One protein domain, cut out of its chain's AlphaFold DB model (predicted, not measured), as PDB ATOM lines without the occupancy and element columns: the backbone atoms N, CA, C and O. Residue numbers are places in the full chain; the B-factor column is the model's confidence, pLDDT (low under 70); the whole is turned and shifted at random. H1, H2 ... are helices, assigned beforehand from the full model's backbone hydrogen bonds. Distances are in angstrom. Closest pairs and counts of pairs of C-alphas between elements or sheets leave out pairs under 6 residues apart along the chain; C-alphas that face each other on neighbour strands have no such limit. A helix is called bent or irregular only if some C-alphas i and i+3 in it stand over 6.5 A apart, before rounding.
ATOM      1  N   VAL A 129     170.815 163.273 227.574       75.88
ATOM      2  CA  VAL A 129     171.004 164.221 228.684       75.88
ATOM      3  C   VAL A 129     172.312 163.941 229.417       75.88
ATOM      4  O   VAL A 129     173.148 164.831 229.499       75.88
ATOM      5  N   GLU A 130     172.535 162.701 229.860       76.19
ATOM      6  CA  GLU A 130     173.779 162.302 230.544       76.19
ATOM      7  C   GLU A 130     175.012 162.525 229.654       76.19
ATOM      8  O   GLU A 130     176.091 162.871 230.126       76.19
ATOM      9  N   THR A 131     174.847 162.393 228.336       82.62
ATOM     10  CA  THR A 131     175.927 162.688 227.386       82.62
ATOM     11  C   THR A 131     176.254 164.179 227.341       82.62
ATOM     12  O   THR A 131     177.428 164.529 227.412       82.62
ATOM     13  N   LYS A 132     175.245 165.057 227.258       86.25
ATOM     14  CA  LYS A 132     175.459 166.514 227.266       86.25
ATOM     15  C   LYS A 132     176.132 166.975 228.553       86.25
ATOM     16  O   LYS A 132     177.062 167.767 228.490       86.25
ATOM     17  N   GLU A 133     175.738 166.410 229.695       88.75
ATOM     18  CA  GLU A 133     176.420 166.659 230.971       88.75
ATOM     19  C   GLU A 133     177.913 166.298 230.883       88.75
ATOM     20  O   GLU A 133     178.758 167.082 231.301       88.75
ATOM     21  N   LYS A 134     178.266 165.164 230.261       89.94
ATOM     22  CA  LYS A 134     179.671 164.778 230.042       89.94
ATOM     23  C   LYS A 134     180.411 165.651 229.024       89.94
ATOM     24  O   LYS A 134     181.616 165.848 229.176       89.94
ATOM     25  N   GLU A 135     179.732 166.160 227.997       93.06
ATOM     26  CA  GLU A 135     180.308 167.125 227.046       93.06
ATOM     27  C   GLU A 135     180.639 168.461 227.731       93.06
ATOM     28  O   GLU A 135     181.661 169.064 227.407       93.06
ATOM     29  N   GLU A 136     179.814 168.889 228.690       92.75
ATOM     30  CA  GLU A 136     180.020 170.096 229.503       92.75
ATOM     31  C   GLU A 136     181.055 169.892 230.626       92.75
ATOM     32  O   GLU A 136     181.819 170.806 230.923       92.75
ATOM     33  N   GLU A 137     181.127 168.694 231.217       92.25
ATOM     34  CA  GLU A 137     182.077 168.333 232.285       92.25
ATOM     35  C   GLU A 137     183.516 168.182 231.770       92.25
ATOM     36  O   GLU A 137     184.471 168.503 232.472       92.25
ATOM     37  N   LEU A 138     183.709 167.693 230.539       95.19
ATOM     38  CA  LEU A 138     185.053 167.412 230.025       95.19
ATOM     39  C   LEU A 138     185.974 168.656 229.970       95.19
ATOM     40  O   LEU A 138     187.138 168.521 230.355       95.19
ATOM     41  N   PRO A 139     185.521 169.839 229.502       95.12
ATOM     42  CA  PRO A 139     186.306 171.070 229.579       95.12
ATOM     43  C   PRO A 139     186.679 171.475 231.009       95.12
ATOM     44  O   PRO A 139     187.827 171.850 231.223       95.12
ATOM     45  N   ASP A 140     185.757 171.349 231.971       93.00
ATOM     46  CA  ASP A 140     186.010 171.662 233.389       93.00
ATOM     47  C   ASP A 140     187.116 170.767 233.965       93.00
ATOM     48  O   ASP A 140     188.113 171.250 234.502       93.00
ATOM     49  N   LEU A 141     187.017 169.451 233.751       94.06
ATOM     50  CA  LEU A 141     188.054 168.505 234.171       94.06
ATOM     51  C   LEU A 141     189.422 168.827 233.552       94.06
ATOM     52  O   LEU A 141     190.452 168.675 234.211       94.06
ATOM     53  N   GLN A 142     189.442 169.269 232.291       95.19
ATOM     54  CA  GLN A 142     190.675 169.650 231.608       95.19
ATOM     55  C   GLN A 142     191.264 170.942 232.190       95.19
ATOM     56  O   GLN A 142     192.459 170.976 232.457       95.19
ATOM     57  N   GLU A 143     190.447 171.964 232.457       93.50
ATOM     58  CA  GLU A 143     190.892 173.213 233.091       93.50
ATOM     59  C   GLU A 143     191.494 172.958 234.479       93.50
ATOM     60  O   GLU A 143     192.548 173.495 234.825       93.50
ATOM     61  N   ARG A 144     190.875 172.073 235.265       92.69
ATOM     62  CA  ARG A 144     191.374 171.691 236.591       92.69
ATOM     63  C   ARG A 144     192.693 170.938 236.518       92.69
ATOM     64  O   ARG A 144     193.585 171.184 237.333       92.69
ATOM     65  N   LEU A 145     192.831 170.035 235.549       94.31
ATOM     66  CA  LEU A 145     194.081 169.320 235.304       94.31
ATOM     67  C   LEU A 145     195.199 170.295 234.906       94.31
ATOM     68  O   LEU A 145     196.280 170.255 235.495       94.31
ATOM     69  N   ASP A 146     194.909 171.218 233.986       93.94
ATOM     70  CA  ASP A 146     195.845 172.247 233.529       93.94
ATOM     71  C   ASP A 146     196.258 173.176 234.691       93.94
ATOM     72  O   ASP A 146     197.433 173.528 234.837       93.94
ATOM     73  N   TYR A 147     195.322 173.529 235.583       92.06
ATOM     74  CA  TYR A 147     195.623 174.287 236.799       92.06
ATOM     75  C   TYR A 147     196.578 173.528 237.726       92.06
ATOM     76  O   TYR A 147     197.562 174.104 238.196       92.06
ATOM     77  N   VAL A 148     196.331 172.241 237.972       92.25
ATOM     78  CA  VAL A 148     197.201 171.397 238.806       92.25
ATOM     79  C   VAL A 148     198.629 171.339 238.253       92.25
ATOM     80  O   VAL A 148     199.585 171.449 239.025       92.25
ATOM     81  N   GLU A 149     198.784 171.220 236.934       93.06
ATOM     82  CA  GLU A 149     200.087 171.241 236.256       93.06
ATOM     83  C   GLU A 149     200.769 172.617 236.320       93.06
ATOM     84  O   GLU A 149     201.993 172.708 236.442       93.06
ATOM     85  N   SER A 150     199.987 173.703 236.289       93.00
ATOM     86  CA  SER A 150     200.512 175.075 236.325       93.00
ATOM     87  C   SER A 150     201.264 175.416 237.620       93.00
ATOM     88  O   SER A 150     202.123 176.300 237.623       93.00
ATOM     89  N   LEU A 151     200.990 174.693 238.713       90.44
ATOM     90  CA  LEU A 151     201.606 174.909 240.026       90.44
ATOM     91  C   LEU A 151     203.041 174.365 240.136       90.44
ATOM     92  O   LEU A 151     203.722 174.640 241.123       90.44
ATOM     93  N   GLY A 152     203.519 173.617 239.136       91.38
ATOM     94  CA  GLY A 152     204.883 173.092 239.079       91.38
ATOM     95  C   GLY A 152     204.951 171.601 238.726       91.38
ATOM     96  O   GLY A 152     203.928 170.960 238.489       91.38
ATOM     97  N   PRO A 153     206.162 171.012 238.685       91.62
ATOM     98  CA  PRO A 153     206.333 169.609 238.320       91.62
ATOM     99  C   PRO A 153     205.621 168.675 239.309       91.62
ATOM    100  O   PRO A 153     205.695 168.857 240.525       91.62
ATOM    101  N   ILE A 154     204.958 167.642 238.790       91.94
ATOM    102  CA  ILE A 154     204.318 166.609 239.609       91.94
ATOM    103  C   ILE A 154     205.376 165.607 240.085       91.94
ATOM    104  O   ILE A 154     206.061 164.977 239.278       91.94
ATOM    105  N   ILE A 155     205.516 165.468 241.406       84.88
ATOM    106  CA  ILE A 155     206.470 164.550 242.038       84.88
ATOM    107  C   ILE A 155     205.693 163.428 242.726       84.88
ATOM    108  O   ILE A 155     205.105 163.616 243.787       84.88
ATOM    109  N   ASN A 156     205.743 162.234 242.139       76.50
ATOM    110  CA  ASN A 156     205.166 161.032 242.734       76.50
ATOM    111  C   ASN A 156     206.139 160.450 243.772       76.50
ATOM    112  O   ASN A 156     207.135 159.818 243.420       76.50
ATOM    113  N   SER A 157     205.865 160.664 245.058       70.25
ATOM    114  CA  SER A 157     206.582 160.036 246.180       70.25
ATOM    115  C   SER A 157     205.669 159.063 246.949       70.25
ATOM    116  O   SER A 157     204.480 158.950 246.658       70.25
ATOM    117  N   ASN A 158     206.197 158.321 247.926       71.69
ATOM    118  CA  ASN A 158     205.378 157.449 248.782       71.69
ATOM    119  C   ASN A 158     204.758 158.252 249.925       71.69
ATOM    120  O   ASN A 158     205.492 158.992 250.573       71.69
ATOM    121  N   LEU A 159     203.461 158.059 250.187       67.00
ATOM    122  CA  LEU A 159     202.747 158.668 251.317       67.00
ATOM    123  C   LEU A 159     203.573 158.594 252.607       67.00
ATOM    124  O   LEU A 159     203.949 157.505 253.046       67.00
ATOM    125  N   ASP A 160     203.818 159.751 253.215       73.69
ATOM    126  CA  ASP A 160     204.437 159.840 254.530       73.69
ATOM    127  C   ASP A 160     203.399 159.469 255.602       73.69
ATOM    128  O   ASP A 160     202.314 160.053 255.684       73.69
ATOM    129  N   GLU A 161     203.714 158.474 256.435       76.06
ATOM    130  CA  GLU A 161     202.820 158.005 257.500       76.06
ATOM    131  C   GLU A 161     202.528 159.082 258.561       76.06
ATOM    132  O   GLU A 161     201.554 158.955 259.306       76.06
ATOM    133  N   SER A 162     203.335 160.148 258.620       81.81
ATOM    134  CA  SER A 162     203.138 161.283 259.526       81.81
ATOM    135  C   SER A 162     202.025 162.248 259.095       81.81
ATOM    136  O   SER A 162     201.599 163.081 259.899       81.81
ATOM    137  N   TYR A 163     201.516 162.130 257.866       87.00
ATOM    138  CA  TYR A 163     200.525 163.052 257.319       87.00
ATOM    139  C   TYR A 163     199.150 162.955 257.974       87.00
ATOM    140  O   TYR A 163     198.607 161.879 258.267       87.00
ATOM    141  N   SER A 164     198.509 164.113 258.108       90.69
ATOM    142  CA  SER A 164     197.102 164.181 258.460       90.69
ATOM    143  C   SER A 164     196.270 163.666 257.290       90.69
ATOM    144  O   SER A 164     196.033 164.362 256.303       90.69
ATOM    145  N   ARG A 165     195.728 162.449 257.425       88.50
ATOM    146  CA  ARG A 165     194.805 161.869 256.426       88.50
ATOM    147  C   ARG A 165     193.620 162.779 256.112       88.50
ATOM    148  O   ARG A 165     193.054 162.695 255.027       88.50
ATOM    149  N   ARG A 166     193.195 163.593 257.082       91.31
ATOM    150  CA  ARG A 166     192.117 164.559 256.888       91.31
ATOM    151  C   ARG A 166     192.569 165.685 255.958       91.31
ATOM    152  O   ARG A 166     191.896 165.894 254.958       91.31
ATOM    153  N   MET A 167     193.703 166.330 256.248       90.94
ATOM    154  CA  MET A 167     194.234 167.411 255.405       90.94
ATOM    155  C   MET A 167     194.564 166.922 254.006       90.94
ATOM    156  O   MET A 167     194.150 167.538 253.034       90.94
ATOM    157  N   PHE A 168     195.205 165.760 253.896       90.44
ATOM    158  CA  PHE A 168     195.494 165.133 252.613       90.44
ATOM    159  C   PHE A 168     194.231 164.992 251.745       90.44
ATOM    160  O   PHE A 168     194.216 165.377 250.577       90.44
ATOM    161  N   ARG A 169     193.133 164.483 252.326       89.75
ATOM    162  CA  ARG A 169     191.853 164.334 251.616       89.75
ATOM    163  C   ARG A 169     191.204 165.668 251.272       89.75
ATOM    164  O   ARG A 169     190.601 165.760 250.209       89.75
ATOM    165  N   GLU A 170     191.282 166.655 252.160       90.06
ATOM    166  CA  GLU A 170     190.750 167.999 251.914       90.06
ATOM    167  C   GLU A 170     191.490 168.664 250.744       90.06
ATOM    168  O   GLU A 170     190.838 169.098 249.801       90.06
ATOM    169  N   ILE A 171     192.826 168.623 250.727       91.00
ATOM    170  CA  ILE A 171     193.643 169.177 249.634       91.00
ATOM    171  C   ILE A 171     193.395 168.431 248.318       91.00
ATOM    172  O   ILE A 171     193.250 169.057 247.274       91.00
ATOM    173  N   THR A 172     193.301 167.098 248.350       90.81
ATOM    174  CA  THR A 172     192.985 166.315 247.140       90.81
ATOM    175  C   THR A 172     191.607 166.712 246.593       90.81
ATOM    176  O   THR A 172     191.461 166.981 245.406       90.81
ATOM    177  N   SER A 173     190.603 166.824 247.471       89.50
ATOM    178  CA  SER A 173     189.234 167.198 247.079       89.50
ATOM    179  C   SER A 173     189.145 168.631 246.555       89.50
ATOM    180  O   SER A 173     188.351 168.881 245.657       89.50
ATOM    181  N   TYR A 174     189.964 169.548 247.072       89.44
ATOM    182  CA  TYR A 174     190.048 170.921 246.574       89.44
ATOM    183  C   TYR A 174     190.401 170.956 245.079       89.44
ATOM    184  O   TYR A 174     189.757 171.659 244.309       89.44
ATOM    185  N   PHE A 175     191.366 170.143 244.644       90.00
ATOM    186  CA  PHE A 175     191.736 170.062 243.229       90.00
ATOM    187  C   PHE A 175     190.701 169.310 242.376       90.00
ATOM    188  O   PHE A 175     190.434 169.724 241.248       90.00
ATOM    189  N   VAL A 176     190.101 168.238 242.907       87.00
ATOM    190  CA  VAL A 176     189.222 167.321 242.146       87.00
ATOM    191  C   VAL A 176     187.750 167.749 242.105       87.00
ATOM    192  O   VAL A 176     187.085 167.506 241.108       87.00
ATOM    193  N   ILE A 177     187.215 168.378 243.161       81.38
ATOM    194  CA  ILE A 177     185.776 168.683 243.294       81.38
ATOM    195  C   ILE A 177     185.446 170.187 243.262       81.38
ATOM    196  O   ILE A 177     184.481 170.564 242.600       81.38
ATOM    197  N   ASP A 178     186.214 171.055 243.927       69.00
ATOM    198  CA  ASP A 178     185.844 172.472 244.129       69.00
ATOM    199  C   ASP A 178     186.233 173.409 242.967       69.00
ATOM    200  O   ASP A 178     187.228 173.168 242.285       69.00
ATOM    201  N   ASP A 179     185.489 174.507 242.772       65.81
ATOM    202  CA  ASP A 179     185.936 175.630 241.931       65.81
ATOM    203  C   ASP A 179     187.223 176.205 242.535       65.81
ATOM    204  O   ASP A 179     187.255 176.637 243.695       65.81
ATOM    205  N   ILE A 180     188.300 176.178 241.758       65.94
ATOM    206  CA  ILE A 180     189.634 176.615 242.172       65.94
ATOM    207  C   ILE A 180     189.562 178.055 242.708       65.94
ATOM    208  O   ILE A 180     189.120 178.972 242.021       65.94
ATOM    209  N   SER A 181     190.018 178.261 243.947       70.50
ATOM    210  CA  SER A 181     190.017 179.565 244.623       70.50
ATOM    211  C   SER A 181     191.433 179.942 245.037       70.50
ATOM    212  O   SER A 181     192.090 179.205 245.775       70.50
ATOM    213  N   GLU A 182     191.899 181.119 244.613       67.62
ATOM    214  CA  GLU A 182     193.235 181.626 244.961       67.62
ATOM    215  C   GLU A 182     193.465 181.684 246.483       67.62
ATOM    216  O   GLU A 182     194.565 181.398 246.960       67.62
ATOM    217  N   GLU A 183     192.420 181.981 247.263       71.88
ATOM    218  CA  GLU A 183     192.484 182.048 248.729       71.88
ATOM    219  C   GLU A 183     192.743 180.667 249.356       71.88
ATOM    220  O   GLU A 183     193.587 180.521 250.248       71.88
ATOM    221  N   LEU A 184     192.074 179.628 248.846       77.38
ATOM    222  CA  LEU A 184     192.270 178.247 249.291       77.38
ATOM    223  C   LEU A 184     193.621 177.691 248.825       77.38
ATOM    224  O   LEU A 184     194.296 177.012 249.601       77.38
ATOM    225  N   SER A 185     194.059 178.030 247.607       77.19
ATOM    226  CA  SER A 185     195.387 177.659 247.096       77.19
ATOM    227  C   SER A 185     196.502 178.165 248.017       77.19
ATOM    228  O   SER A 185     197.386 177.401 248.416       77.19
ATOM    229  N   GLY A 186     196.409 179.430 248.447       81.88
ATOM    230  CA  GLY A 186     197.339 180.024 249.404       81.88
ATOM    231  C   GLY A 186     197.388 179.255 250.725       81.88
ATOM    232  O   GLY A 186     198.469 178.896 251.187       81.88
ATOM    233  N   HIS A 187     196.228 178.931 251.304       86.75
ATOM    234  CA  HIS A 187     196.154 178.152 252.543       86.75
ATOM    235  C   HIS A 187     196.777 176.757 252.400       86.75
ATOM    236  O   HIS A 187     197.629 176.371 253.210       86.75
ATOM    237  N   TYR A 188     196.386 176.009 251.367       89.00
ATOM    238  CA  TYR A 188     196.816 174.627 251.192       89.00
ATOM    239  C   TYR A 188     198.290 174.506 250.820       89.00
ATOM    240  O   TYR A 188     198.937 173.584 251.304       89.00
ATOM    241  N   SER A 189     198.850 175.459 250.067       87.38
ATOM    242  CA  SER A 189     200.276 175.458 249.695       87.38
ATOM    243  C   SER A 189     201.243 175.459 250.889       87.38
ATOM    244  O   SER A 189     202.400 175.070 250.755       87.38
ATOM    245  N   THR A 190     200.774 175.865 252.072       89.88
ATOM    246  CA  THR A 190     201.571 175.868 253.312       89.88
ATOM    247  C   THR A 190     201.574 174.525 254.048       89.88
ATOM    248  O   THR A 190     202.331 174.350 255.003       89.88
ATOM    249  N   GLN A 191     200.717 173.587 253.638       91.62
ATOM    250  CA  GLN A 191     200.544 172.299 254.301       91.62
ATOM    251  C   GLN A 191     201.605 171.297 253.831       91.62
ATOM    252  O   GLN A 191     201.903 171.232 252.636       91.62
ATOM    253  N   PRO A 192     202.156 170.466 254.733       90.81
ATOM    254  CA  PRO A 192     203.166 169.476 254.364       90.81
ATOM    255  C   PRO A 192     202.634 168.413 253.390       90.81
ATOM    256  O   PRO A 192     203.412 167.858 252.620       90.81
ATOM    257  N   GLU A 193     201.324 168.150 253.382       91.56
ATOM    258  CA  GLU A 193     200.674 167.193 252.481       91.56
ATOM    259  C   GLU A 193     200.460 167.722 251.053       91.56
ATOM    260  O   GLU A 193     200.058 166.950 250.182       91.56
ATOM    261  N   PHE A 194     200.684 169.017 250.803       91.50
ATOM    262  CA  PHE A 194     200.220 169.704 249.596       91.50
ATOM    263  C   PHE A 194     200.695 169.068 248.292       91.50
ATOM    264  O   PHE A 194     199.876 168.678 247.464       91.50
ATOM    265  N   GLU A 195     202.011 168.933 248.118       91.62
ATOM    266  CA  GLU A 195     202.619 168.385 246.897       91.62
ATOM    267  C   GLU A 195     202.141 166.957 246.622       91.62
ATOM    268  O   GLU A 195     201.909 166.557 245.482       91.62
ATOM    269  N   HIS A 196     201.939 166.198 247.694       91.56
ATOM    270  CA  HIS A 196     201.568 164.798 247.629       91.56
ATOM    271  C   HIS A 196     200.094 164.603 247.285       91.56
ATOM    272  O   HIS A 196     199.749 163.779 246.441       91.56
ATOM    273  N   ALA A 197     199.230 165.402 247.909       91.69
ATOM    274  CA  ALA A 197     197.815 165.470 247.586       91.69
ATOM    275  C   ALA A 197     197.591 166.025 246.170       91.69
ATOM    276  O   ALA A 197     196.729 165.522 245.456       91.69
ATOM    277  N   ARG A 198     198.406 166.996 245.726       92.94
ATOM    278  CA  ARG A 198     198.394 167.502 244.344       92.94
ATOM    279  C   ARG A 198     198.745 166.403 243.345       92.94
ATOM    280  O   ARG A 198     198.048 166.250 242.350       92.94
ATOM    281  N   ALA A 199     199.788 165.618 243.613       93.50
ATOM    282  CA  ALA A 199     200.172 164.497 242.758       93.50
ATOM    283  C   ALA A 199     199.075 163.421 242.669       93.50
ATOM    284  O   ALA A 199     198.797 162.914 241.586       93.50
ATOM    285  N   GLN A 200     198.398 163.115 243.782       92.88
ATOM    286  CA  GLN A 200     197.246 162.213 243.753       92.88
ATOM    287  C   GLN A 200     196.072 162.808 242.961       92.88
ATOM    288  O   GLN A 200     195.501 162.114 242.122       92.88
ATOM    289  N   ALA A 201     195.734 164.079 243.187       93.44
ATOM    290  CA  ALA A 201     194.672 164.763 242.452       93.44
ATOM    291  C   ALA A 201     194.950 164.822 240.944       93.44
ATOM    292  O   ALA A 201     194.030 164.655 240.150       93.44
ATOM    293  N   TYR A 202     196.212 165.011 240.548       94.81
ATOM    294  CA  TYR A 202     196.639 164.960 239.152       94.81
ATOM    295  C   TYR A 202     196.307 163.610 238.500       94.81
ATOM    296  O   TYR A 202     195.690 163.583 237.436       94.81
ATOM    297  N   GLU A 203     196.672 162.488 239.132       94.00
ATOM    298  CA  GLU A 203     196.353 161.159 238.590       94.00
ATOM    299  C   GLU A 203     194.836 160.893 238.593       94.00
ATOM    300  O   GLU A 203     194.319 160.347 237.622       94.00
ATOM    301  N   GLU A 204     194.103 161.329 239.629       93.56
ATOM    302  CA  GLU A 204     192.637 161.213 239.682       93.56
ATOM    303  C   GLU A 204     191.956 161.988 238.539       93.56
ATOM    304  O   GLU A 204     191.168 161.406 237.792       93.56
ATOM    305  N   LEU A 205     192.303 163.264 238.340       94.31
ATOM    306  CA  LEU A 205     191.756 164.104 237.265       94.31
ATOM    307  C   LEU A 205     192.114 163.561 235.883       94.31
ATOM    308  O   LEU A 205     191.265 163.484 234.997       94.31
ATOM    309  N   LYS A 206     193.367 163.145 235.685       94.94
ATOM    310  CA  LYS A 206     193.813 162.535 234.430       94.94
ATOM    311  C   LYS A 206     193.013 161.271 234.115       94.94
ATOM    312  O   LYS A 206     192.594 161.085 232.967       94.94
ATOM    313  N   ASP A 207     192.768 160.428 235.115       94.44
ATOM    314  CA  ASP A 207     191.940 159.238 234.956       94.44
ATOM    315  C   ASP A 207     190.487 159.600 234.617       94.44
ATOM    316  O   ASP A 207     189.897 158.998 233.713       94.44
ATOM    317  N   GLU A 208     189.903 160.592 235.291       94.00
ATOM    318  CA  GLU A 208     188.550 161.088 235.014       94.00
ATOM    319  C   GLU A 208     188.418 161.657 233.597       94.00
ATOM    320  O   GLU A 208     187.479 161.294 232.883       94.00
ATOM    321  N   VAL A 209     189.390 162.442 233.127       94.94
ATOM    322  CA  VAL A 209     189.441 162.949 231.746       94.94
ATOM    323  C   VAL A 209     189.460 161.797 230.739       94.94
ATOM    324  O   VAL A 209     188.697 161.805 229.768       94.94
ATOM    325  N   LEU A 210     190.314 160.787 230.945       94.75
ATOM    326  CA  LEU A 210     190.413 159.633 230.043       94.75
ATOM    327  C   LEU A 210     189.124 158.800 230.029       94.75
ATOM    328  O   LEU A 210     188.669 158.384 228.960       94.75
ATOM    329  N   ASN A 211     188.510 158.585 231.192       92.88
ATOM    330  CA  ASN A 211     187.248 157.859 231.305       92.88
ATOM    331  C   ASN A 211     186.093 158.623 230.642       92.88
ATOM    332  O   ASN A 211     185.328 158.028 229.881       92.88
ATOM    333  N   THR A 212     186.001 159.935 230.859       92.56
ATOM    334  CA  THR A 212     184.972 160.791 230.252       92.56
ATOM    335  C   THR A 212     185.116 160.839 228.732       92.56
ATOM    336  O   THR A 212     184.136 160.627 228.015       92.56
ATOM    337  N   LYS A 213     186.344 160.987 228.212       92.19
ATOM    338  CA  LYS A 213     186.622 160.886 226.767       92.19
ATOM    339  C   LYS A 213     186.157 159.550 226.187       92.19
ATOM    340  O   LYS A 213     185.565 159.530 225.111       92.19
ATOM    341  N   ALA A 214     186.378 158.443 226.895       89.94
ATOM    342  CA  ALA A 214     185.958 157.122 226.439       89.94
ATOM    343  C   ALA A 214     184.431 156.944 226.413       89.94
ATOM    344  O   ALA A 214     183.904 156.356 225.467       89.94
ATOM    345  N   ILE A 215     183.718 157.475 227.415       87.69
ATOM    346  CA  ILE A 215     182.246 157.480 227.458       87.69
ATOM    347  C   ILE A 215     181.684 158.272 226.271       87.69
ATOM    348  O   ILE A 215     180.827 157.767 225.541       87.69
ATOM    349  N   LEU A 216     182.208 159.479 226.033       89.62
ATOM    350  CA  LEU A 216     181.803 160.319 224.904       89.62
ATOM    351  C   LEU A 216     182.126 159.661 223.560       89.62
ATOM    352  O   LEU A 216     181.297 159.670 222.655       89.62
ATOM    353  N   GLN A 217     183.290 159.020 223.427       88.12
ATOM    354  CA  GLN A 217     183.661 158.301 222.208       88.12
ATOM    355  C   GLN A 217     182.687 157.161 221.888       88.12
ATOM    356  O   GLN A 217     182.303 156.998 220.730       88.12
ATOM    357  N   GLN A 218     182.268 156.382 222.891       86.12
ATOM    358  CA  GLN A 218     181.233 155.356 222.709       86.12
ATOM    359  C   GLN A 218     179.908 155.979 222.251       86.12
ATOM    360  O   GLN A 218     179.224 155.413 221.393       86.12
ATOM    361  N   TRP A 219     179.575 157.169 222.756       85.94
ATOM    362  CA  TRP A 219     178.334 157.847 222.395       85.94
ATOM    363  C   TRP A 219     178.359 158.369 220.967       85.94
ATOM    364  O   TRP A 219     177.437 158.093 220.199       85.94
ATOM    365  N   TYR A 220     179.436 159.053 220.577       87.31
ATOM    366  CA  TYR A 220     179.628 159.489 219.198       87.31
ATOM    367  C   TYR A 220     179.604 158.292 218.250       87.31
ATOM    368  O   TYR A 220     178.940 158.344 217.218       87.31
ATOM    369  N   ALA A 221     180.233 157.172 218.629       86.00
ATOM    370  CA  ALA A 221     180.192 155.964 217.819       86.00
ATOM    371  C   ALA A 221     178.764 155.436 217.630       86.00
ATOM    372  O   ALA A 221     178.365 155.116 216.511       86.00
ATOM    373  N   ARG A 222     177.950 155.422 218.691       85.44
ATOM    374  CA  ARG A 222     176.527 155.073 218.608       85.44
ATOM    375  C   ARG A 222     175.739 156.028 217.709       85.44
ATOM    376  O   ARG A 222     174.995 155.556 216.852       85.44
ATOM    377  N   ARG A 223     175.869 157.342 217.924       86.56
ATOM    378  CA  ARG A 223     175.137 158.384 217.182       86.56
ATOM    379  C   ARG A 223     175.462 158.342 215.692       86.56
ATOM    380  O   ARG A 223     174.557 158.415 214.866       86.56
ATOM    381  N   ASP A 224     176.743 158.189 215.375       88.69
ATOM    382  CA  ASP A 224     177.269 158.302 214.014       88.69
ATOM    383  C   ASP A 224     177.342 156.937 213.297       88.69
ATOM    384  O   ASP A 224     177.746 156.859 212.137       88.69
ATOM    385  N   GLY A 225     176.937 155.847 213.964       87.25
ATOM    386  CA  GLY A 225     176.939 154.490 213.406       87.25
ATOM    387  C   GLY A 225     178.336 153.887 213.212       87.25
ATOM    388  O   GLY A 225     178.523 153.027 212.350       87.25
TER     389      GLY A 225
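This is residues 129 to 225 of the 324 residues of an uncharacterized protein of Caenorhabditis remanei (UniProt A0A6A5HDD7). Look first for one long helix, H4, with a second long helix, H1, beside it and running opposite ways, as a slim two-helix body; a smaller head of H2, H3 and loops is built round the first part of H4. In that head H2 packs on H4 at residues 194 to 205, the short H3 is near both H2 and H4, and the long link of residues 151 to 164 loops round the beginning of H4 from H1 to H2. The printed part has 97 residues with four named helices, H1, H2, H3 and H4 in that order, and no named strand; it is all helix in class, with 73 residues in the helices. The whole is loose, with a radius of gyration of the C-alphas of 15.7 A, and elongated, spanning 53 by 28 by 23 A.

Begin at C-alpha 129, at (171.004, 164.221, 228.684), where H1 starts; it takes residues 129 to 150 and covers 32.4 A from first to last C-alpha. Near residue 136 you will find a kink of 26 degrees in H1, yet H1 is neither bent nor irregular, but only just: C-alphas 136 and 139 are 6.4 A apart. Read on through residues 151 to 164, which hold no named element, to C-alpha 165 at (194.805, 161.869, 256.426). There H2 begins, residues 165 to 176, 16.3 A long. After five more residues comes H3, residues 182 to 189, with 10.5 A from first to last C-alpha. Four residues later H4 begins at Phe 194; this is the longest helix, residues 194 to 224, and it runs 43.9 A to C-alpha 224 at (177.269, 158.302, 214.014).

Start with H1 and H4, which touch with 21 pairs of C-alphas within 8 A; the closest are the C-alphas of Leu 145 and Leu 205, 6.0 A apart. They run opposite ways at a shallow tilt of 32 degrees, only just short of steep. Next look at residues 194 to 205 of H4, the part that touches H2: the closest C-alphas, of Thr 172 and Ala 197, are 4.9 A apart. H2 and H4 run the same way at a steep tilt of 41 degrees. At residues 175 to 176 H2 also only just touches residues 144 to 148 of H1, with 3 pairs of C-alphas within 8 A, the closest being Arg 144 and Phe 175 at 6.8 A. H1 and H2 stand at a steep tilt of 66 degrees. The helix packing is mostly crossed, but only just, with 1 of the 3 touching pairs at a shallow tilt. H3 touches no helix. It is close to H2 but not clearly touching, the closest C-alphas being Ile 171 and Tyr 188 at 6.5 A, and likewise close to H4 but not clearly touching, with the closest C-alphas of Tyr 188 and Phe 194 at 6.2 A. H1 and H3 are apart. Along the backbones, every O i to N i+4 pair is within hydrogen-bond range in H2, H3 and H4, and 16 of 18 are in H1.

The two C-alphas farthest apart are those of Ser 162 and Gly 225, at 53.5 A, while those of Val 129 and Gly 225 are 19.1 A apart. The printed part has no cut. The link from H1 to H2 is long, and its C-alphas lie 13 to 24 A from the mean of the C-alphas; the links from H2 to H3 and from H3 to H4 are tight. In the B-factor column the mean pLDDT of the printed part is 87.5, and you will find values under 70 at residue 159, residues 178 to 180 and residue 182.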